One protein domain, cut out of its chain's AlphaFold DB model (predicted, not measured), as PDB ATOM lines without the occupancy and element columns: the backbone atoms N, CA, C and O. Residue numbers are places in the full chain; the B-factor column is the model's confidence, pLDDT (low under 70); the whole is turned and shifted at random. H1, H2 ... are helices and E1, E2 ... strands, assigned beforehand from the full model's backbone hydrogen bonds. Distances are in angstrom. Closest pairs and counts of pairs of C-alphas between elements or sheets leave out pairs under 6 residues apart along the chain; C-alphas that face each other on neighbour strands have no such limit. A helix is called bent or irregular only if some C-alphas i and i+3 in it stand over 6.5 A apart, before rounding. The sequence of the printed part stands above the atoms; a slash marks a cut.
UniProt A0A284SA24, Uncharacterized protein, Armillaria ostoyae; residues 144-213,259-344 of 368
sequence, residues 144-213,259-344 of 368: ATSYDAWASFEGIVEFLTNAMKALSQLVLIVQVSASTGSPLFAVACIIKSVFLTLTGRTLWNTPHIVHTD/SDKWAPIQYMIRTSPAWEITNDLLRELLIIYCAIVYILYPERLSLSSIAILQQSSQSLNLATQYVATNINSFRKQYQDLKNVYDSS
ATOM      1  N   ALA A 144     -20.905 -14.285 -17.865       81.44
ATOM      2  CA  ALA A 144     -20.515 -13.927 -19.211       81.44
ATOM      3  C   ALA A 144     -19.145 -13.249 -19.185       81.44
ATOM      4  O   ALA A 144     -18.936 -12.273 -18.463       81.44
ATOM      5  N   THR A 145     -18.215 -13.783 -19.966       88.31
ATOM      6  CA  THR A 145     -16.883 -13.203 -20.139       88.31
ATOM      7  C   THR A 145     -16.819 -12.369 -21.420       88.31
ATOM      8  O   THR A 145     -17.610 -12.556 -22.347       88.31
ATOM      9  N   SER A 146     -15.845 -11.460 -21.514       90.38
ATOM     10  CA  SER A 146     -15.548 -10.730 -22.757       90.38
ATOM     11  C   SER A 146     -15.227 -11.673 -23.921       90.38
ATOM     12  O   SER A 146     -15.598 -11.417 -25.068       90.38
ATOM     13  N   TYR A 147     -14.585 -12.802 -23.611       90.44
ATOM     14  CA  TYR A 147     -14.312 -13.871 -24.560       90.44
ATOM     15  C   TYR A 147     -15.602 -14.503 -25.097       90.44
ATOM     16  O   TYR A 147     -15.722 -14.681 -26.308       90.44
ATOM     17  N   ASP A 148     -16.583 -14.781 -24.231       89.38
ATOM     18  CA  ASP A 148     -17.881 -15.329 -24.648       89.38
ATOM     19  C   ASP A 148     -18.644 -14.354 -25.555       89.38
ATOM     20  O   ASP A 148     -19.278 -14.785 -26.521       89.38
ATOM     21  N   ALA A 149     -18.548 -13.044 -25.294       92.06
ATOM     22  CA  ALA A 149     -19.152 -12.010 -26.135       92.06
ATOM     23  C   ALA A 149     -18.541 -11.994 -27.547       92.06
ATOM     24  O   ALA A 149     -19.275 -12.022 -28.539       92.06
ATOM     25  N   TRP A 150     -17.205 -12.019 -27.653       93.31
ATOM     26  CA  TRP A 150     -16.517 -12.109 -28.946       93.31
ATOM     27  C   TRP A 150     -16.833 -13.418 -29.675       93.31
ATOM     28  O   TRP A 150     -17.208 -13.386 -30.844       93.31
ATOM     29  N   ALA A 151     -16.729 -14.563 -28.993       91.94
ATOM     30  CA  ALA A 151     -17.013 -15.870 -29.587       91.94
ATOM     31  C   ALA A 151     -18.465 -15.967 -30.084       91.94
ATOM     32  O   ALA A 151     -18.739 -16.569 -31.124       91.94
ATOM     33  N   SER A 152     -19.400 -15.338 -29.366       93.50
ATOM     34  CA  SER A 152     -20.797 -15.236 -29.786       93.50
ATOM     35  C   SER A 152     -20.965 -14.357 -31.022       93.50
ATOM     36  O   SER A 152     -21.662 -14.753 -31.955       93.50
ATOM     37  N   PHE A 153     -20.309 -13.196 -31.063       91.62
ATOM     38  CA  PHE A 153     -20.312 -12.315 -32.231       91.62
ATOM     39  C   PHE A 153     -19.729 -13.006 -33.473       91.62
ATOM     40  O   PHE A 153     -20.359 -13.009 -34.529       91.62
ATOM     41  N   GLU A 154     -18.564 -13.637 -33.335       90.50
ATOM     42  CA  GLU A 154     -17.894 -14.381 -34.405       90.50
ATOM     43  C   GLU A 154     -18.793 -15.497 -34.949       90.50
ATOM     44  O   GLU A 154     -19.025 -15.577 -36.156       90.50
ATOM     45  N   GLY A 155     -19.398 -16.287 -34.058       90.38
ATOM     46  CA  GLY A 155     -20.329 -17.339 -34.452       90.38
ATOM     47  C   GLY A 155     -21.596 -16.825 -35.148       90.38
ATOM     48  O   GLY A 155     -22.065 -17.444 -36.104       90.38
ATOM     49  N   ILE A 156     -22.121 -15.662 -34.741       90.88
ATOM     50  CA  ILE A 156     -23.243 -14.995 -35.422       90.88
ATOM     51  C   ILE A 156     -22.852 -14.591 -36.847       90.88
ATOM     52  O   ILE A 156     -23.585 -14.894 -37.792       90.88
ATOM     53  N   VAL A 157     -21.703 -13.935 -37.018       88.38
ATOM     54  CA  VAL A 157     -21.215 -13.495 -38.334       88.38
ATOM     55  C   VAL A 157     -20.943 -14.693 -39.243       88.38
ATOM     56  O   VAL A 157     -21.330 -14.686 -40.416       88.38
ATOM     57  N   GLU A 158     -20.335 -15.752 -38.712       88.19
ATOM     58  CA  GLU A 158     -20.090 -16.992 -39.444       88.19
ATOM     59  C   GLU A 158     -21.403 -17.664 -39.872       88.19
ATOM     60  O   GLU A 158     -21.550 -18.083 -41.026       88.19
ATOM     61  N   PHE A 159     -22.392 -17.736 -38.977       90.12
ATOM     62  CA  PHE A 159     -23.715 -18.267 -39.296       90.12
ATOM     63  C   PHE A 159     -24.395 -17.464 -40.413       90.12
ATOM     64  O   PHE A 159     -24.843 -18.054 -41.398       90.12
ATOM     65  N   LEU A 160     -24.421 -16.130 -40.304       87.56
ATOM     66  CA  LEU A 160     -25.001 -15.244 -41.320       87.56
ATOM     67  C   LEU A 160     -24.292 -15.391 -42.668       87.56
ATOM     68  O   LEU A 160     -24.947 -15.498 -43.702       87.56
ATOM     69  N   THR A 161     -22.963 -15.481 -42.663       85.69
ATOM     70  CA  THR A 161     -22.165 -15.695 -43.877       85.69
ATOM     71  C   THR A 161     -22.556 -16.998 -44.574       85.69
ATOM     72  O   THR A 161     -22.768 -17.023 -45.787       85.69
ATOM     73  N   ASN A 162     -22.691 -18.091 -43.823       86.06
ATOM     74  CA  ASN A 162     -23.083 -19.381 -44.387       86.06
ATOM     75  C   ASN A 162     -24.554 -19.410 -44.833       86.06
ATOM     76  O   ASN A 162     -24.860 -20.009 -45.865       86.06
ATOM     77  N   ALA A 163     -25.445 -18.707 -44.132       88.25
ATOM     78  CA  ALA A 163     -26.826 -18.515 -44.565       88.25
ATOM     79  C   ALA A 163     -26.901 -17.749 -45.895       88.25
ATOM     80  O   ALA A 163     -27.578 -18.195 -46.821       88.25
ATOM     81  N   MET A 164     -26.138 -16.661 -46.039       84.94
ATOM     82  CA  MET A 164     -26.052 -15.892 -47.286       84.94
ATOM     83  C   MET A 164     -25.450 -16.706 -48.433       84.94
ATOM     84  O   MET A 164     -25.929 -16.617 -49.565       84.94
ATOM     85  N   LYS A 165     -24.453 -17.559 -48.157       84.38
ATOM     86  CA  LYS A 165     -23.929 -18.520 -49.143       84.38
ATOM     87  C   LYS A 165     -25.016 -19.498 -49.599       84.38
ATOM     88  O   LYS A 165     -25.192 -19.663 -50.802       84.38
ATOM     89  N   ALA A 166     -25.766 -20.101 -48.673       88.50
ATOM     90  CA  ALA A 166     -26.858 -21.021 -49.006       88.50
ATOM     91  C   ALA A 166     -27.931 -20.338 -49.869       88.50
ATOM     92  O   ALA A 166     -28.331 -20.869 -50.904       88.50
ATOM     93  N   LEU A 167     -28.342 -19.128 -49.479       87.56
ATOM     94  CA  LEU A 167     -29.294 -18.302 -50.223       87.56
ATOM     95  C   LEU A 167     -28.795 -17.989 -51.636       87.56
ATOM     96  O   LEU A 167     -29.521 -18.202 -52.602       87.56
ATOM     97  N   SER A 168     -27.543 -17.551 -51.768       86.00
ATOM     98  CA  SER A 168     -26.944 -17.214 -53.065       86.00
ATOM     99  C   SER A 168     -26.887 -18.427 -53.997       86.00
ATOM    100  O   SER A 168     -27.231 -18.321 -55.173       86.00
ATOM    101  N   GLN A 169     -26.513 -19.599 -53.472       87.19
ATOM    102  CA  GLN A 169     -26.499 -20.849 -54.242       87.19
ATOM    103  C   GLN A 169     -27.906 -21.278 -54.662       87.19
ATOM    104  O   GLN A 169     -28.107 -21.721 -55.792       87.19
ATOM    105  N   LEU A 170     -28.897 -21.113 -53.783       87.62
ATOM    106  CA  LEU A 170     -30.286 -21.407 -54.109       87.62
ATOM    107  C   LEU A 170     -30.803 -20.495 -55.228       87.62
ATOM    108  O   LEU A 170     -31.399 -20.986 -56.184       87.62
ATOM    109  N   VAL A 171     -30.550 -19.186 -55.131       86.19
ATOM    110  CA  VAL A 171     -30.928 -18.205 -56.160       86.19
ATOM    111  C   VAL A 171     -30.286 -18.561 -57.496       86.19
ATOM    112  O   VAL A 171     -30.981 -18.603 -58.510       86.19
ATOM    113  N   LEU A 172     -28.994 -18.900 -57.496       85.38
ATOM    114  CA  LEU A 172     -28.286 -19.334 -58.698       85.38
ATOM    115  C   LEU A 172     -28.931 -20.585 -59.305       85.38
ATOM    116  O   LEU A 172     -29.202 -20.604 -60.504       85.38
ATOM    117  N   ILE A 173     -29.234 -21.605 -58.499       87.00
ATOM    118  CA  ILE A 173     -29.894 -22.830 -58.973       87.00
ATOM    119  C   ILE A 173     -31.266 -22.519 -59.574       87.00
ATOM    120  O   ILE A 173     -31.580 -23.019 -60.651       87.00
ATOM    121  N   VAL A 174     -32.075 -21.684 -58.917       86.50
ATOM    122  CA  VAL A 174     -33.399 -21.286 -59.417       86.50
ATOM    123  C   VAL A 174     -33.273 -20.538 -60.743       86.50
ATOM    124  O   VAL A 174     -33.999 -20.839 -61.688       86.50
ATOM    125  N   GLN A 175     -32.325 -19.607 -60.844       84.94
ATOM    126  CA  GLN A 175     -32.115 -18.813 -62.050       84.94
ATOM    127  C   GLN A 175     -31.614 -19.665 -63.224       84.94
ATOM    128  O   GLN A 175     -32.159 -19.565 -64.322       84.94
ATOM    129  N   VAL A 176     -30.623 -20.535 -62.997       82.62
ATOM    130  CA  VAL A 176     -30.088 -21.435 -64.032       82.62
ATOM    131  C   VAL A 176     -31.131 -22.485 -64.435       82.62
ATOM    132  O   VAL A 176     -31.273 -22.820 -65.611       82.62
ATOM    133  N   SER A 177     -31.924 -22.983 -63.485       85.44
ATOM    134  CA  SER A 177     -33.035 -23.904 -63.763       85.44
ATOM    135  C   SER A 177     -34.131 -23.234 -64.599       85.44
ATOM    136  O   SER A 177     -34.659 -23.859 -65.522       85.44
ATOM    137  N   ALA A 178     -34.432 -21.957 -64.335       84.31
ATOM    138  CA  ALA A 178     -35.379 -21.174 -65.123       84.31
ATOM    139  C   ALA A 178     -34.869 -20.914 -66.549       84.31
ATOM    140  O   ALA A 178     -35.629 -21.096 -67.498       84.31
ATOM    141  N   SER A 179     -33.586 -20.566 -66.724       80.88
ATOM    142  CA  SER A 179     -33.003 -20.350 -68.059       80.88
ATOM    143  C   SER A 179     -32.920 -21.633 -68.890       80.88
ATOM    144  O   SER A 179     -33.032 -21.580 -70.108       80.88
ATOM    145  N   THR A 180     -32.776 -22.789 -68.238       76.56
ATOM    146  CA  THR A 180     -32.762 -24.112 -68.893       76.56
ATOM    147  C   THR A 180     -34.176 -24.591 -69.281       76.56
ATOM    148  O   THR A 180     -34.348 -25.546 -70.038       76.56
ATOM    149  N   GLY A 181     -35.224 -23.923 -68.786       71.94
ATOM    150  CA  GLY A 181     -36.613 -24.207 -69.148       71.94
ATOM    151  C   GLY A 181     -37.244 -25.393 -68.413       71.94
ATOM    152  O   GLY A 181     -38.289 -25.875 -68.845       71.94
ATOM    153  N   SER A 182     -36.654 -25.869 -67.310       80.50
ATOM    154  CA  SER A 182     -37.306 -26.858 -66.447       80.50
ATOM    155  C   SER A 182     -37.092 -26.531 -64.966       80.50
ATOM    156  O   SER A 182     -35.999 -26.752 -64.440       80.50
ATOM    157  N   PRO A 183     -38.127 -26.033 -64.256       86.50
ATOM    158  CA  PRO A 183     -38.051 -25.740 -62.821       86.50
ATOM    159  C   PRO A 183     -37.901 -27.006 -61.958       86.50
ATOM    160  O   PRO A 183     -37.608 -26.912 -60.766       86.50
ATOM    161  N   LEU A 184     -38.082 -28.196 -62.546       87.06
ATOM    162  CA  LEU A 184     -37.987 -29.480 -61.848       87.06
ATOM    163  C   LEU A 184     -36.602 -29.705 -61.229       87.06
ATOM    164  O   LEU A 184     -36.513 -30.283 -60.149       87.06
ATOM    165  N   PHE A 185     -35.537 -29.198 -61.857       85.31
ATOM    166  CA  PHE A 185     -34.189 -29.287 -61.298       85.31
ATOM    167  C   PHE A 185     -34.057 -28.522 -59.974       85.31
ATOM    168  O   PHE A 185     -33.549 -29.056 -58.985       85.31
ATOM    169  N   ALA A 186     -34.529 -27.271 -59.943       88.12
ATOM    170  CA  ALA A 186     -34.515 -26.466 -58.726       88.12
ATOM    171  C   ALA A 186     -35.350 -27.124 -57.623       88.12
ATOM    172  O   ALA A 186     -34.897 -27.217 -56.482       88.12
ATOM    173  N   VAL A 187     -36.524 -27.656 -57.975       89.75
ATOM    174  CA  VAL A 187     -37.377 -28.404 -57.043       89.75
ATOM    175  C   VAL A 187     -36.646 -29.629 -56.488       89.75
ATOM    176  O   VAL A 187     -36.638 -29.818 -55.275       89.75
ATOM    177  N   ALA A 188     -35.961 -30.417 -57.322       89.06
ATOM    178  CA  ALA A 188     -35.189 -31.577 -56.872       89.06
ATOM    179  C   ALA A 188     -34.045 -31.188 -55.915       89.06
ATOM    180  O   ALA A 188     -33.858 -31.834 -54.881       89.06
ATOM    181  N   CYS A 189     -33.321 -30.098 -56.203       87.19
ATOM    182  CA  CYS A 189     -32.289 -29.567 -55.306       87.19
ATOM    183  C   CYS A 189     -32.866 -29.147 -53.947       87.19
ATOM    184  O   CYS A 189     -32.300 -29.484 -52.906       87.19
ATOM    185  N   ILE A 190     -34.000 -28.437 -53.953       87.69
ATOM    186  CA  ILE A 190     -34.676 -27.991 -52.729       87.69
ATOM    187  C   ILE A 190     -35.163 -29.193 -51.930       87.69
ATOM    188  O   ILE A 190     -34.871 -29.277 -50.742       87.69
ATOM    189  N   ILE A 191     -35.847 -30.147 -52.573       89.25
ATOM    190  CA  ILE A 191     -36.338 -31.367 -51.923       89.25
ATOM    191  C   ILE A 191     -35.181 -32.104 -51.264       89.25
ATOM    192  O   ILE A 191     -35.296 -32.458 -50.097       89.25
ATOM    193  N   LYS A 192     -34.051 -32.287 -51.955       88.56
ATOM    194  CA  LYS A 192     -32.870 -32.938 -51.378       88.56
ATOM    195  C   LYS A 192     -32.342 -32.186 -50.156       88.56
ATOM    196  O   LYS A 192     -32.111 -32.794 -49.113       88.56
ATOM    197  N   SER A 193     -32.176 -30.871 -50.269       87.06
ATOM    198  CA  SER A 193     -31.668 -30.022 -49.190       87.06
ATOM    199  C   SER A 193     -32.594 -30.039 -47.963       87.06
ATOM    200  O   SER A 193     -32.140 -30.173 -46.824       87.06
ATOM    201  N   VAL A 194     -33.908 -29.961 -48.187       86.62
ATOM    202  CA  VAL A 194     -34.945 -30.049 -47.149       86.62
ATOM    203  C   VAL A 194     -34.982 -31.447 -46.540       86.62
ATOM    204  O   VAL A 194     -34.990 -31.578 -45.321       86.62
ATOM    205  N   PHE A 195     -34.937 -32.492 -47.364       87.94
ATOM    206  CA  PHE A 195     -34.914 -33.884 -46.927       87.94
ATOM    207  C   PHE A 195     -33.729 -34.138 -46.003       87.94
ATOM    208  O   PHE A 195     -33.937 -34.588 -44.883       87.94
ATOM    209  N   LEU A 196     -32.512 -33.764 -46.409       86.12
ATOM    210  CA  LEU A 196     -31.298 -33.863 -45.590       86.12
ATOM    211  C   LEU A 196     -31.417 -33.111 -44.260       86.12
ATOM    212  O   LEU A 196     -30.970 -33.603 -43.226       86.12
ATOM    213  N   THR A 197     -32.051 -31.939 -44.280       83.88
ATOM    214  CA  THR A 197     -32.252 -31.110 -43.086       83.88
ATOM    215  C   THR A 197     -33.255 -31.732 -42.116       83.88
ATOM    216  O   THR A 197     -32.966 -31.862 -40.931       83.88
ATOM    217  N   LEU A 198     -34.425 -32.149 -42.609       83.81
ATOM    218  CA  LEU A 198     -35.521 -32.681 -41.788       83.81
ATOM    219  C   LEU A 198     -35.196 -34.032 -41.167       83.81
ATOM    220  O   LEU A 198     -35.660 -34.386 -40.088       83.81
ATOM    221  N   THR A 199     -34.423 -34.816 -41.891       84.94
ATOM    222  CA  THR A 199     -34.090 -36.179 -41.500       84.94
ATOM    223  C   THR A 199     -32.781 -36.230 -40.734       84.94
ATOM    224  O   THR A 199     -32.541 -37.232 -40.065       84.94
ATOM    225  N   GLY A 200     -31.932 -35.203 -40.843       80.19
ATOM    226  CA  GLY A 200     -30.659 -35.087 -40.150       80.19
ATOM    227  C   GLY A 200     -30.854 -35.234 -38.647       80.19
ATOM    228  O   GLY A 200     -31.431 -34.377 -37.983       80.19
ATOM    229  N   ARG A 201     -30.377 -36.348 -38.092       79.50
ATOM    230  CA  ARG A 201     -30.460 -36.636 -36.660       79.50
ATOM    231  C   ARG A 201     -29.176 -36.179 -35.989       79.50
ATOM    232  O   ARG A 201     -28.129 -36.788 -36.181       79.50
ATOM    233  N   THR A 202     -29.259 -35.122 -35.185       82.12
ATOM    234  CA  THR A 202     -28.133 -34.676 -34.354       82.12
ATOM    235  C   THR A 202     -28.616 -34.450 -32.926       82.12
ATOM    236  O   THR A 202     -29.518 -33.641 -32.688       82.12
ATOM    237  N   LEU A 203     -28.002 -35.145 -31.966       84.75
ATOM    238  CA  LEU A 203     -28.180 -34.821 -30.549       84.75
ATOM    239  C   LEU A 203     -27.424 -33.545 -30.169       84.75
ATOM    240  O   LEU A 203     -27.858 -32.836 -29.272       84.75
ATOM    241  N   TRP A 204     -26.349 -33.205 -30.885       81.19
ATOM    242  CA  TRP A 204     -25.495 -32.044 -30.604       81.19
ATOM    243  C   TRP A 204     -26.257 -30.725 -30.526       81.19
ATOM    244  O   TRP A 204     -25.982 -29.901 -29.660       81.19
ATOM    245  N   ASN A 205     -27.252 -30.559 -31.393       73.94
ATOM    246  CA  ASN A 205     -28.012 -29.319 -31.477       73.94
ATOM    247  C   ASN A 205     -29.301 -29.357 -30.662       73.94
ATOM    248  O   ASN A 205     -29.971 -28.336 -30.539       73.94
ATOM    249  N   THR A 206     -29.675 -30.504 -30.103       82.12
ATOM    250  CA  THR A 206     -30.943 -30.650 -29.392       82.12
ATOM    251  C   THR A 206     -30.673 -30.665 -27.893       82.12
ATOM    252  O   THR A 206     -29.822 -31.437 -27.462       82.12
ATOM    253  N   PRO A 207     -31.351 -29.851 -27.063       83.25
ATOM    254  CA  PRO A 207     -31.203 -29.955 -25.617       83.25
ATOM    255  C   PRO A 207     -31.643 -31.353 -25.166       83.25
ATOM    256  O   PRO A 207     -32.789 -31.759 -25.377       83.25
ATOM    257  N   HIS A 208     -30.702 -32.099 -24.596       88.94
ATOM    258  CA  HIS A 208     -30.887 -33.493 -24.226       88.94
ATOM    259  C   HIS A 208     -30.135 -33.808 -22.934       88.94
ATOM    260  O   HIS A 208     -29.122 -33.183 -22.619       88.94
ATOM    261  N   ILE A 209     -30.635 -34.794 -22.194       91.69
ATOM    262  CA  ILE A 209     -29.990 -35.320 -20.991       91.69
ATOM    263  C   ILE A 209     -29.547 -36.745 -21.301       91.69
ATOM    264  O   ILE A 209     -30.367 -37.589 -21.667       91.69
ATOM    265  N   VAL A 210     -28.248 -37.006 -21.156       93.19
ATOM    266  CA  VAL A 210     -27.656 -38.338 -21.309       93.19
ATOM    267  C   VAL A 210     -27.240 -38.836 -19.938       93.19
ATOM    268  O   VAL A 210     -26.396 -38.230 -19.284       93.19
ATOM    269  N   HIS A 211     -27.802 -39.960 -19.517       94.31
ATOM    270  CA  HIS A 211     -27.391 -40.649 -18.300       94.31
ATOM    271  C   HIS A 211     -27.307 -42.155 -18.555       94.31
ATOM    272  O   HIS A 211     -27.722 -42.659 -19.599       94.31
ATOM    273  N   THR A 212     -26.679 -42.878 -17.636       94.25
ATOM    274  CA  THR A 212     -26.518 -44.328 -17.730       94.25
ATOM    275  C   THR A 212     -26.953 -44.940 -16.413       94.25
ATOM    276  O   THR A 212     -26.334 -44.697 -15.382       94.25
ATOM    277  N   ASP A 213     -28.019 -45.733 -16.460       94.25
ATOM    278  CA  ASP A 213     -28.522 -46.481 -15.300       94.25
ATOM    279  C   ASP A 213     -27.884 -47.872 -15.210       94.25
ATOM    280  O   ASP A 213     -28.297 -48.713 -14.420       94.25
ATOM    281  N   SER A 259     -22.533 -51.248 -26.857       90.44
ATOM    282  CA  SER A 259     -21.666 -50.149 -27.271       90.44
ATOM    283  C   SER A 259     -21.513 -49.119 -26.146       90.44
ATOM    284  O   SER A 259     -22.500 -48.535 -25.691       90.44
ATOM    285  N   ASP A 260     -20.267 -48.845 -25.751       89.56
ATOM    286  CA  ASP A 260     -19.886 -47.756 -24.832       89.56
ATOM    287  C   ASP A 260     -19.603 -46.429 -25.562       89.56
ATOM    288  O   ASP A 260     -19.241 -45.422 -24.953       89.56
ATOM    289  N   LYS A 261     -19.812 -46.379 -26.888       92.56
ATOM    290  CA  LYS A 261     -19.643 -45.137 -27.660       92.56
ATOM    291  C   LYS A 261     -20.535 -44.033 -27.092       92.56
ATOM    292  O   LYS A 261     -21.638 -44.298 -26.627       92.56
ATOM    293  N   TRP A 262     -20.084 -42.786 -27.147       90.25
ATOM    294  CA  TRP A 262     -20.850 -41.635 -26.660       90.25
ATOM    295  C   TRP A 262     -22.257 -41.564 -27.291       90.25
ATOM    296  O   TRP A 262     -22.408 -41.825 -28.488       90.25
ATOM    297  N   ALA A 263     -23.288 -41.226 -26.506       91.62
ATOM    298  CA  ALA A 263     -24.688 -41.335 -26.938       91.62
ATOM    299  C   ALA A 263     -25.026 -40.532 -28.217       91.62
ATOM    300  O   ALA A 263     -25.661 -41.101 -29.104       91.62
ATOM    301  N   PRO A 264     -24.549 -39.280 -28.400       89.31
ATOM    302  CA  PRO A 264     -24.620 -38.566 -29.676       89.31
ATOM    303  C   PRO A 264     -24.120 -39.341 -30.890       89.31
ATOM    304  O   PRO A 264     -24.775 -39.322 -31.926       89.31
ATOM    305  N   ILE A 265     -23.007 -40.066 -30.762       88.19
ATOM    306  CA  ILE A 265     -22.458 -40.862 -31.865       88.19
ATOM    307  C   ILE A 265     -23.369 -42.061 -32.139       88.19
ATOM    308  O   ILE A 265     -23.670 -42.344 -33.294       88.19
ATOM    309  N   GLN A 266     -23.862 -42.734 -31.094       91.31
ATOM    310  CA  GLN A 266     -24.802 -43.847 -31.261       91.31
ATOM    311  C   GLN A 266     -26.126 -43.408 -31.893       91.31
ATOM    312  O   GLN A 266     -26.666 -44.130 -32.718       91.31
ATOM    313  N   TYR A 267     -26.628 -42.220 -31.555       90.44
ATOM    314  CA  TYR A 267     -27.848 -41.672 -32.153       90.44
ATOM    315  C   TYR A 267     -27.684 -41.321 -33.634       90.44
ATOM    316  O   TYR A 267     -28.644 -41.391 -34.401       90.44
ATOM    317  N   MET A 268     -26.472 -40.924 -34.036       87.19
ATOM    318  CA  MET A 268     -26.149 -40.652 -35.436       87.19
ATOM    319  C   MET A 268     -26.061 -41.935 -36.267       87.19
ATOM    320  O   MET A 268     -26.363 -41.898 -37.459       87.19
ATOM    321  N   ILE A 269     -25.693 -43.064 -35.650       88.81
ATOM    322  CA  ILE A 269     -25.699 -44.370 -36.313       88.81
ATOM    323  C   ILE A 269     -27.154 -44.789 -36.522       88.81
ATOM    324  O   ILE A 269     -27.899 -45.046 -35.576       88.81
ATOM    325  N   ARG A 270     -27.573 -44.855 -37.784       82.75
ATOM    326  CA  ARG A 270     -28.910 -45.331 -38.128       82.75
ATOM    327  C   ARG A 270     -28.917 -46.845 -38.203       82.75
ATOM    328  O   ARG A 270     -28.009 -47.456 -38.747       82.75
ATOM    329  N   THR A 271     -29.988 -47.440 -37.695       84.06
ATOM    330  CA  THR A 271     -30.225 -48.884 -37.792       84.06
ATOM    331  C   THR A 271     -30.715 -49.316 -39.169       84.06
ATOM    332  O   THR A 271     -30.566 -50.480 -39.518       84.06
ATOM    333  N   SER A 272     -31.303 -48.406 -39.955       87.81
ATOM    334  CA  SER A 272     -31.857 -48.730 -41.271       87.81
ATOM    335  C   SER A 272     -30.960 -48.226 -42.409       87.81
ATOM    336  O   SER A 272     -30.722 -47.015 -42.479       87.81
ATOM    337  N   PRO A 273     -30.555 -49.103 -43.351       92.56
ATOM    338  CA  PRO A 273     -29.818 -48.703 -44.550       92.56
ATOM    339  C   PRO A 273     -30.697 -47.930 -45.542       92.56
ATOM    340  O   PRO A 273     -30.178 -47.253 -46.422       92.56
ATOM    341  N   ALA A 274     -32.029 -47.969 -45.389       91.25
ATOM    342  CA  ALA A 274     -32.959 -47.259 -46.268       91.25
ATOM    343  C   ALA A 274     -32.664 -45.755 -46.321       91.25
ATOM    344  O   ALA A 274     -32.872 -45.119 -47.349       91.25
ATOM    345  N   TRP A 275     -32.149 -45.190 -45.226       88.94
ATOM    346  CA  TRP A 275     -31.724 -43.799 -45.193       88.94
ATOM    347  C   TRP A 275     -30.555 -43.509 -46.136       88.94
ATOM    348  O   TRP A 275     -30.633 -42.574 -46.929       88.94
ATOM    349  N   GLU A 276     -29.485 -44.300 -46.034       88.94
ATOM    350  CA  GLU A 276     -28.286 -44.151 -46.863       88.94
ATOM    351  C   GLU A 276     -28.638 -44.375 -48.330       88.94
ATOM    352  O   GLU A 276     -28.363 -43.512 -49.156       88.94
ATOM    353  N   ILE A 277     -29.406 -45.431 -48.618       93.00
ATOM    354  CA  ILE A 277     -29.910 -45.721 -49.963       93.00
ATOM    355  C   ILE A 277     -30.738 -44.550 -50.504       93.00
ATOM    356  O   ILE A 277     -30.530 -44.129 -51.635       93.00
ATOM    357  N   THR A 278     -31.663 -43.982 -49.720       90.69
ATOM    358  CA  THR A 278     -32.496 -42.855 -50.188       90.69
ATOM    359  C   THR A 278     -31.658 -41.601 -50.424       90.69
ATOM    360  O   THR A 278     -31.886 -40.874 -51.390       90.69
ATOM    361  N   ASN A 279     -30.680 -41.334 -49.559       87.31
ATOM    362  CA  ASN A 279     -29.770 -40.209 -49.721       87.31
ATOM    363  C   ASN A 279     -28.892 -40.353 -50.976       87.31
ATOM    364  O   ASN A 279     -28.737 -39.390 -51.731       87.31
ATOM    365  N   ASP A 280     -28.366 -41.551 -51.217       88.75
ATOM    366  CA  ASP A 280     -27.561 -41.855 -52.397       88.75
ATOM    367  C   ASP A 280     -28.420 -41.803 -53.663       88.75
ATOM    368  O   ASP A 280     -28.052 -41.131 -54.623       88.75
ATOM    369  N   LEU A 281     -29.635 -42.360 -53.634       90.75
ATOM    370  CA  LEU A 281     -30.602 -42.229 -54.727       90.75
ATOM    371  C   LEU A 281     -30.945 -40.767 -55.020       90.75
ATOM    372  O   LEU A 281     -30.984 -40.384 -56.181       90.75
ATOM    373  N   LEU A 282     -31.150 -39.916 -54.009       88.25
ATOM    374  CA  LEU A 282     -31.386 -38.479 -54.214       88.25
ATOM    375  C   LEU A 282     -30.163 -37.750 -54.780       88.25
ATOM    376  O   LEU A 282     -30.309 -36.727 -55.454       88.25
ATOM    377  N   ARG A 283     -28.949 -38.233 -54.497       83.62
ATOM    378  CA  ARG A 283     -27.720 -37.712 -55.104       83.62
ATOM    379  C   ARG A 283     -27.645 -38.082 -56.581       83.62
ATOM    380  O   ARG A 283     -27.388 -37.191 -57.388       83.62
ATOM    381  N   GLU A 284     -27.924 -39.336 -56.912       89.44
ATOM    382  CA  GLU A 284     -27.917 -39.833 -58.287       89.44
ATOM    383  C   GLU A 284     -29.093 -39.299 -59.109       89.44
ATOM    384  O   GLU A 284     -28.931 -39.006 -60.288       89.44
ATOM    385  N   LEU A 285     -30.258 -39.064 -58.497       88.88
ATOM    386  CA  LEU A 285     -31.455 -38.542 -59.168       88.88
ATOM    387  C   LEU A 285     -31.182 -37.212 -59.871       88.88
ATOM    388  O   LEU A 285     -31.704 -36.975 -60.955       88.88
ATOM    389  N   LEU A 286     -30.325 -36.368 -59.292       84.44
ATOM    390  CA  LEU A 286     -29.925 -35.108 -59.910       84.44
ATOM    391  C   LEU A 286     -29.125 -35.332 -61.205       84.44
ATOM    392  O   LEU A 286     -29.331 -34.634 -62.193       84.44
ATOM    393  N   ILE A 287     -28.225 -36.319 -61.194       88.44
ATOM    394  CA  ILE A 287     -27.377 -36.688 -62.333       88.44
ATOM    395  C   ILE A 287     -28.221 -37.374 -63.408       88.44
ATOM    396  O   ILE A 287     -28.143 -36.999 -64.576       88.44
ATOM    397  N   ILE A 288     -29.074 -38.316 -63.006       90.56
ATOM    398  CA  ILE A 288     -30.027 -39.011 -63.876       90.56
ATOM    399  C   ILE A 288     -30.956 -37.999 -64.546       90.56
ATOM    400  O   ILE A 288     -31.158 -38.061 -65.754       90.56
ATOM    401  N   TYR A 289     -31.475 -37.026 -63.795       89.31
ATOM    402  CA  TYR A 289     -32.294 -35.958 -64.352       89.31
ATOM    403  C   TYR A 289     -31.523 -35.151 -65.406       89.31
ATOM    404  O   TYR A 289     -32.038 -34.941 -66.503       89.31
ATOM    405  N   CYS A 290     -30.279 -34.744 -65.122       85.25
ATOM    406  CA  CYS A 290     -29.441 -34.060 -66.111       85.25
ATOM    407  C   CYS A 290     -29.217 -34.915 -67.368       85.25
ATOM    408  O   CYS A 290     -29.304 -34.387 -68.472       85.25
ATOM    409  N   ALA A 291     -28.982 -36.222 -67.217       89.50
ATOM    410  CA  ALA A 291     -28.810 -37.143 -68.339       89.50
ATOM    411  C   ALA A 291     -30.095 -37.285 -69.173       89.50
ATOM    412  O   ALA A 291     -30.039 -37.211 -70.397       89.50
ATOM    413  N   ILE A 292     -31.257 -37.423 -68.529       89.81
ATOM    414  CA  ILE A 292     -32.556 -37.508 -69.210       89.81
ATOM    415  C   ILE A 292     -32.842 -36.219 -69.979       89.81
ATOM    416  O   ILE A 292     -33.207 -36.279 -71.149       89.81
ATOM    417  N   VAL A 293     -32.660 -35.048 -69.359       86.25
ATOM    418  CA  VAL A 293     -32.894 -33.768 -70.042       86.25
ATOM    419  C   VAL A 293     -31.897 -33.568 -71.183       86.25
ATOM    420  O   VAL A 293     -32.294 -33.065 -72.226       86.25
ATOM    421  N   TYR A 294     -30.645 -34.004 -71.034       86.12
ATOM    422  CA  TYR A 294     -29.661 -33.969 -72.117       86.12
ATOM    423  C   TYR A 294     -30.065 -34.869 -73.298       86.12
ATOM    424  O   TYR A 294     -29.936 -34.461 -74.445       86.12
ATOM    425  N   ILE A 295     -30.608 -36.064 -73.034       90.06
ATOM    426  CA  ILE A 295     -31.103 -36.977 -74.079       90.06
ATOM    427  C   ILE A 295     -32.355 -36.413 -74.766       90.06
ATOM    428  O   ILE A 295     -32.470 -36.488 -75.986       90.06
ATOM    429  N   LEU A 296     -33.298 -35.858 -73.999       90.44
ATOM    430  CA  LEU A 296     -34.565 -35.343 -74.530       90.44
ATOM    431  C   LEU A 296     -34.413 -33.980 -75.220       90.44
ATOM    432  O   LEU A 296     -35.142 -33.685 -76.164       90.44
ATOM    433  N   TYR A 297     -33.492 -33.145 -74.738       87.38
ATOM    434  CA  TYR A 297     -33.297 -31.764 -75.175       87.38
ATOM    435  C   TYR A 297     -31.801 -31.403 -75.218       87.38
ATOM    436  O   TYR A 297     -31.355 -30.538 -74.452       87.38
ATOM    437  N   PRO A 298     -31.011 -32.019 -76.118       82.25
ATOM    438  CA  PRO A 298     -29.562 -31.804 -76.185       82.25
ATOM    439  C   PRO A 298     -29.188 -30.336 -76.434       82.25
ATOM    440  O   PRO A 298     -28.182 -29.858 -75.925       82.25
ATOM    441  N   GLU A 299     -30.037 -29.583 -77.137       82.56
ATOM    442  CA  GLU A 299     -29.818 -28.159 -77.428       82.56
ATOM    443  C   GLU A 299     -30.014 -27.241 -76.212       82.56
ATOM    444  O   GLU A 299     -29.540 -26.106 -76.201       82.56
ATOM    445  N   ARG A 300     -30.726 -27.704 -75.176       78.62
ATOM    446  CA  ARG A 300     -31.030 -26.890 -73.987       78.62
ATOM    447  C   ARG A 300     -29.982 -27.019 -72.897       78.62
ATOM    448  O   ARG A 300     -29.875 -26.129 -72.054       78.62
ATOM    449  N   LEU A 301     -29.252 -28.134 -72.876       76.88
ATOM    450  CA  LEU A 301     -28.304 -28.448 -71.820       76.88
ATOM    451  C   LEU A 301     -26.878 -28.528 -72.333       76.88
ATOM    452  O   LEU A 301     -26.378 -29.532 -72.822       76.88
ATOM    453  N   SER A 302     -26.214 -27.429 -72.062       81.88
ATOM    454  CA  SER A 302     -24.783 -27.252 -72.071       81.88
ATOM    455  C   SER A 302     -24.089 -28.178 -71.046       81.88
ATOM    456  O   SER A 302     -24.493 -28.236 -69.877       81.88
ATOM    457  N   LEU A 303     -23.018 -28.884 -71.443       81.81
ATOM    458  CA  LEU A 303     -22.221 -29.737 -70.529       81.81
ATOM    459  C   LEU A 303     -21.688 -28.910 -69.351       81.81
ATOM    460  O   LEU A 303     -21.635 -29.349 -68.200       81.81
ATOM    461  N   SER A 304     -21.335 -27.664 -69.650       80.81
ATOM    462  CA  SER A 304     -20.832 -26.713 -68.678       80.81
ATOM    463  C   SER A 304     -21.924 -26.337 -67.657       80.81
ATOM    464  O   SER A 304     -21.645 -26.182 -66.460       80.81
ATOM    465  N   SER A 305     -23.183 -26.226 -68.084       81.31
ATOM    466  CA  SER A 305     -24.348 -25.962 -67.227       81.31
ATOM    467  C   SER A 305     -24.630 -27.121 -66.283       81.31
ATOM    468  O   SER A 305     -24.826 -26.877 -65.095       81.31
ATOM    469  N   ILE A 306     -24.521 -28.366 -66.757       83.94
ATOM    470  CA  ILE A 306     -24.633 -29.560 -65.904       83.94
ATOM    471  C   ILE A 306     -23.572 -29.534 -64.795       83.94
ATOM    472  O   ILE A 306     -23.911 -29.698 -63.623       83.94
ATOM    473  N   ALA A 307     -22.310 -29.254 -65.132       84.69
ATOM    474  CA  ALA A 307     -21.232 -29.188 -64.145       84.69
ATOM    475  C   ALA A 307     -21.462 -28.088 -63.087       84.69
ATOM    476  O   ALA A 307     -21.288 -28.333 -61.892       84.69
ATOM    477  N   ILE A 308     -21.916 -26.894 -63.497       84.12
ATOM    478  CA  ILE A 308     -22.246 -25.817 -62.546       84.12
ATOM    479  C   ILE A 308     -23.425 -26.200 -61.666       84.12
ATOM    480  O   ILE A 308     -23.375 -25.974 -60.459       84.12
ATOM    481  N   LEU A 309     -24.477 -26.781 -62.236       84.62
ATOM    482  CA  LEU A 309     -25.647 -27.211 -61.482       84.62
ATOM    483  C   LEU A 309     -25.281 -28.277 -60.439       84.62
ATOM    484  O   LEU A 309     -25.717 -28.189 -59.290       84.62
ATOM    485  N   GLN A 310     -24.420 -29.232 -60.797       85.94
ATOM    486  CA  GLN A 310     -23.889 -30.230 -59.868       85.94
ATOM    487  C   GLN A 310     -23.048 -29.591 -58.753       85.94
ATOM    488  O   GLN A 310     -23.294 -29.861 -57.574       85.94
ATOM    489  N   GLN A 311     -22.096 -28.715 -59.097       86.31
ATOM    490  CA  GLN A 311     -21.242 -28.030 -58.118       86.31
ATOM    491  C   GLN A 311     -22.062 -27.137 -57.174       86.31
ATOM    492  O   GLN A 311     -21.865 -27.165 -55.958       86.31
ATOM    493  N   SER A 312     -23.020 -26.390 -57.717       86.62
ATOM    494  CA  SER A 312     -23.898 -25.500 -56.948       86.62
ATOM    495  C   SER A 312     -24.814 -26.302 -56.029       86.62
ATOM    496  O   SER A 312     -24.993 -25.937 -54.872       86.62
ATOM    497  N   SER A 313     -25.334 -27.448 -56.487       87.25
ATOM    498  CA  SER A 313     -26.123 -28.359 -55.650       87.25
ATOM    499  C   SER A 313     -25.305 -28.915 -54.482       87.25
ATOM    500  O   SER A 313     -25.788 -28.962 -53.351       87.25
ATOM    501  N   GLN A 314     -24.048 -29.312 -54.707       87.50
ATOM    502  CA  GLN A 314     -23.160 -29.754 -53.625       87.50
ATOM    503  C   GLN A 314     -22.881 -28.626 -52.625       87.50
ATOM    504  O   GLN A 314     -23.003 -28.840 -51.419       87.50
ATOM    505  N   SER A 315     -22.578 -27.423 -53.120       86.94
ATOM    506  CA  SER A 315     -22.353 -26.242 -52.283       86.94
ATOM    507  C   SER A 315     -23.594 -25.876 -51.460       86.94
ATOM    508  O   SER A 315     -23.483 -25.673 -50.253       86.94
ATOM    509  N   LEU A 316     -24.783 -25.889 -52.076       87.62
ATOM    510  CA  LEU A 316     -26.060 -25.672 -51.396       87.62
ATOM    511  C   LEU A 316     -26.287 -26.713 -50.298       87.62
ATOM    512  O   LEU A 316     -26.645 -26.345 -49.186       87.62
ATOM    513  N   ASN A 317     -26.055 -28.000 -50.576       87.25
ATOM    514  CA  ASN A 317     -26.240 -29.056 -49.579       87.25
ATOM    515  C   ASN A 317     -25.342 -28.838 -48.353       87.25
ATOM    516  O   ASN A 317     -25.828 -28.925 -47.226       87.25
ATOM    517  N   LEU A 318     -24.060 -28.513 -48.557       86.81
ATOM    518  CA  LEU A 318     -23.129 -28.224 -47.461       86.81
ATOM    519  C   LEU A 318     -23.545 -26.974 -46.676       86.81
ATOM    520  O   LEU A 318     -23.573 -27.004 -45.446       86.81
ATOM    521  N   ALA A 319     -23.912 -25.895 -47.370       87.31
ATOM    522  CA  ALA A 319     -24.315 -24.646 -46.733       87.31
ATOM    523  C   ALA A 319     -25.619 -24.810 -45.936       87.31
ATOM    524  O   ALA A 319     -25.702 -24.371 -44.789       87.31
ATOM    525  N   THR A 320     -26.616 -25.513 -46.482       86.56
ATOM    526  CA  THR A 320     -27.862 -25.798 -45.761       86.56
ATOM    527  C   THR A 320     -27.615 -26.699 -44.558       86.56
ATOM    528  O   THR A 320     -28.144 -26.421 -43.483       86.56
ATOM    529  N   GLN A 321     -26.792 -27.747 -44.687       86.56
ATOM    530  CA  GLN A 321     -26.428 -28.592 -43.546       86.56
ATOM    531  C   GLN A 321     -25.718 -27.786 -42.456       86.56
ATOM    532  O   GLN A 321     -26.030 -27.948 -41.276       86.56
ATOM    533  N   TYR A 322     -24.811 -26.885 -42.836       87.31
ATOM    534  CA  TYR A 322     -24.146 -25.991 -41.896       87.31
ATOM    535  C   TYR A 322     -25.152 -25.098 -41.160       87.31
ATOM    536  O   TYR A 322     -25.127 -25.026 -39.936       87.31
ATOM    537  N   VAL A 323     -26.075 -24.454 -41.878       88.81
ATOM    538  CA  VAL A 323     -27.109 -23.596 -41.273       88.81
ATOM    539  C   VAL A 323     -28.023 -24.407 -40.351       88.81
ATOM    540  O   VAL A 323     -28.268 -24.011 -39.213       88.81
ATOM    541  N   ALA A 324     -28.496 -25.565 -40.809       87.00
ATOM    542  CA  ALA A 324     -29.391 -26.428 -40.045       87.00
ATOM    543  C   ALA A 324     -28.749 -26.936 -38.750       87.00
ATOM    544  O   ALA A 324     -29.402 -26.990 -37.709       87.00
ATOM    545  N   THR A 325     -27.466 -27.297 -38.804       85.00
ATOM    546  CA  THR A 325     -26.732 -27.745 -37.619       85.00
ATOM    547  C   THR A 325     -26.413 -26.576 -36.692       85.00
ATOM    548  O   THR A 325     -26.656 -26.658 -35.494       85.00
ATOM    549  N   ASN A 326     -25.977 -25.435 -37.214       87.88
ATOM    550  CA  ASN A 326     -25.534 -24.327 -36.371       87.88
ATOM    551  C   ASN A 326     -26.655 -23.404 -35.878       87.88
ATOM    552  O   ASN A 326     -26.387 -22.542 -35.048       87.88
ATOM    553  N   ILE A 327     -27.917 -23.594 -36.282       88.75
ATOM    554  CA  ILE A 327     -29.030 -22.725 -35.856       88.75
ATOM    555  C   ILE A 327     -29.201 -22.651 -34.331       88.75
ATOM    556  O   ILE A 327     -29.558 -21.608 -33.784       88.75
ATOM    557  N   ASN A 328     -28.940 -23.748 -33.616       85.00
ATOM    558  CA  ASN A 328     -29.044 -23.762 -32.158       85.00
ATOM    559  C   ASN A 328     -27.823 -23.139 -31.489       85.00
ATOM    560  O   ASN A 328     -27.988 -22.468 -30.470       85.00
ATOM    561  N   SER A 329     -26.642 -23.293 -32.094       87.69
ATOM    562  CA  SER A 329     -25.444 -22.559 -31.687       87.69
ATOM    563  C   SER A 329     -25.666 -21.056 -31.849       87.69
ATOM    564  O   SER A 329     -25.525 -20.321 -30.880       87.69
ATOM    565  N   PHE A 330     -26.172 -20.619 -33.006       90.62
ATOM    566  CA  PHE A 330     -26.537 -19.228 -33.276       90.62
ATOM    567  C   PHE A 330     -27.524 -18.676 -32.242       90.62
ATOM    568  O   PHE A 330     -27.296 -17.618 -31.666       90.62
ATOM    569  N   ARG A 331     -28.606 -19.409 -31.941       88.25
ATOM    570  CA  ARG A 331     -29.568 -18.994 -30.904       88.25
ATOM    571  C   ARG A 331     -28.917 -18.848 -29.532       88.25
ATOM    572  O   ARG A 331     -29.274 -17.931 -28.799       88.25
ATOM    573  N   LYS A 332     -28.013 -19.763 -29.177       87.94
ATOM    574  CA  LYS A 332     -27.280 -19.713 -27.913       87.94
ATOM    575  C   LYS A 332     -26.350 -18.500 -27.882       87.94
ATOM    576  O   LYS A 332     -26.459 -17.709 -26.963       87.94
ATOM    577  N   GLN A 333     -25.532 -18.314 -28.911       91.56
ATOM    578  CA  GLN A 333     -24.615 -17.181 -29.060       91.56
ATOM    579  C   GLN A 333     -25.361 -15.843 -29.014       91.56
ATOM    580  O   GLN A 333     -24.960 -14.926 -28.307       91.56
ATOM    581  N   TYR A 334     -26.501 -15.743 -29.698       92.12
ATOM    582  CA  TYR A 334     -27.367 -14.571 -29.617       92.12
ATOM    583  C   TYR A 334     -27.880 -14.329 -28.192       92.12
ATOM    584  O   TYR A 334     -27.874 -13.194 -27.724       92.12
ATOM    585  N   GLN A 335     -28.307 -15.382 -27.488       89.81
ATOM    586  CA  GLN A 335     -28.764 -15.262 -26.105       89.81
ATOM    587  C   GLN A 335     -27.625 -14.884 -25.153       89.81
ATOM    588  O   GLN A 335     -27.832 -14.053 -24.277       89.81
ATOM    589  N   ASP A 336     -26.436 -15.454 -25.329       89.12
ATOM    590  CA  ASP A 336     -25.250 -15.150 -24.528       89.12
ATOM    591  C   ASP A 336     -24.845 -13.682 -24.728       89.12
ATOM    592  O   ASP A 336     -24.655 -12.955 -23.754       89.12
ATOM    593  N   LEU A 337     -24.846 -13.203 -25.977       91.62
ATOM    594  CA  LEU A 337     -24.623 -11.795 -26.292       91.62
ATOM    595  C   LEU A 337     -25.716 -10.892 -25.696       91.62
ATOM    596  O   LEU A 337     -25.402  -9.861 -25.108       91.62
ATOM    597  N   LYS A 338     -26.992 -11.288 -25.781       91.38
ATOM    598  CA  LYS A 338     -28.100 -10.559 -25.143       91.38
ATOM    599  C   LYS A 338     -27.906 -10.472 -23.627       91.38
ATOM    600  O   LYS A 338     -28.075  -9.400 -23.064       91.38
ATOM    601  N   ASN A 339     -27.493 -11.564 -22.986       88.56
ATOM    602  CA  ASN A 339     -27.245 -11.610 -21.547       88.56
ATOM    603  C   ASN A 339     -26.099 -10.670 -21.134       88.56
ATOM    604  O   ASN A 339     -26.176 -10.058 -20.070       88.56
ATOM    605  N   VAL A 340     -25.059 -10.518 -21.967       90.44
ATOM    606  CA  VAL A 340     -23.984  -9.532 -21.742       90.44
ATOM    607  C   VAL A 340     -24.558  -8.116 -21.710       90.44
ATOM    608  O   VAL A 340     -24.277  -7.372 -20.773       90.44
ATOM    609  N   TYR A 341     -25.409  -7.746 -22.667       90.62
ATOM    610  CA  TYR A 341     -26.039  -6.420 -22.673       90.62
ATOM    611  C   TYR A 341     -27.035  -6.235 -21.523       90.62
ATOM    612  O   TYR A 341     -27.008  -5.205 -20.852       90.62
ATOM    613  N   ASP A 342     -27.864  -7.240 -21.243       89.38
ATOM    614  CA  ASP A 342     -28.839  -7.210 -20.149       89.38
ATOM    615  C   ASP A 342     -28.150  -7.045 -18.782       89.38
ATOM    616  O   ASP A 342     -28.695  -6.379 -17.907       89.38
ATOM    617  N   SER A 343     -26.929  -7.573 -18.612       85.94
ATOM    618  CA  SER A 343     -26.167  -7.442 -17.361       85.94
ATOM    619  C   SER A 343     -25.851  -5.993 -16.978       85.94
ATOM    620  O   SER A 343     -25.712  -5.686 -15.797       85.94
ATOM    621  N   SER A 344     -25.798  -5.090 -17.958       84.75
ATOM    622  CA  SER A 344     -25.595  -3.657 -17.716       84.75
ATOM    623  C   SER A 344     -26.860  -2.915 -17.282       84.75
ATOM    624  O   SER A 344     -26.763  -1.824 -16.728       84.75
TER     625      SER A 344
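AT A GLANCE: This is residues 144 to 213 and 259 to 344 of the 368 residues of an uncharacterized protein of Armillaria ostoyae (UniProt A0A284SA24). The longest helix, H5, is bent: its first arm, H5a, packs on H1 and H2 within a loose, long up-and-down bundle of H1, H2, H4 and H5a, while its second arm, H5b, turns off at an angle over the first part of H1. H4 packs side by side with H2, running the opposite way, on the side away from H1, and the short H3 and strand E1 lie near the cut, beyond the end of H2. The printed part has 156 residues with five named helices and one named strand, in the order H1, H2, E1, H3, H4, H5; E1 pairs with no named strand, and the class is mostly helix. The whole is loose, with a radius of gyration of the C-alphas of 20.1 A, and spans 63 by 43 by 18 A, only just flat.

HOW THE PARTS SIT: H5, residues 303 to 343, was assigned by its hydrogen bonds as one helix, but C-alphas 325 and 328 are 7.1 A apart; its arms H5a, residues 303 to 325, and H5b, residues 328 to 343, stand at a steep tilt of 47 degrees. H5a touches H1, residues 146 to 179, opposite ways at a shallow tilt of 32 degrees, only just short of steep; their closest C-alphas, those of Ala 166 and Ala 319, are 5.0 A apart. H5b touches residues 148 to 159 of H1 alone, at a steep tilt of 41 degrees, closest at the C-alphas of Ser 152 and Gln 333, 4.3 A. H5a touches H2, residues 184 to 199, the same way at 25 degrees, with the C-alphas of Ser 193 and Asn 317 closest at 5.5 A. H1 and H2 form a helical hairpin, closest at the C-alphas of Val 174 and Ala 186, 5.3 A. H4, residues 274 to 296, has a kink of 30 degrees near residue 284; it touches H2 with residues 279 to 289 alone, opposite ways at 6 degrees, closest at the C-alphas of Lys 192 and Leu 282, 6.4 A. H4 and H5a, also a helical hairpin, only just touch, with 3 pairs of C-alphas within 8 A, closest at Cys 290 and Ile 306, 6.6 A. H1 and H4 are apart. H3, residues 263 to 268, touches no helix; its closest C-alpha to E1, residues 208 to 211, is that of Ala 263, 7.0 A from Val 210. Each O i to N i+4 pair is within hydrogen-bond range in H1, H2, H3, H5a and H5b, and 17 of 19 are in H4.

IN THESE COORDINATES: H5a measures 33.3 A from first to last C-alpha and H5b 22.2 A, ending at C-alpha 343 (-26.167, -7.442, -17.361). H1 is 49.5 A long from C-alpha 146 (-15.548, -10.730, -22.757), H4 30.7 A and H2 21.8 A.

THE WHOLE: The C-alphas farthest apart, those of Ile 295 and Ser 344, are 65.7 A apart. Residues 214 to 258 are not printed, and C-alphas 213 and 259 stand 14.3 A apart across the cut. Of the links printed whole, H1 to H2 and H3 to H4 are tight, H2 to E1 and H4 to H5 short. The mean pLDDT of the printed part is 87.2, and no printed residue is under 70.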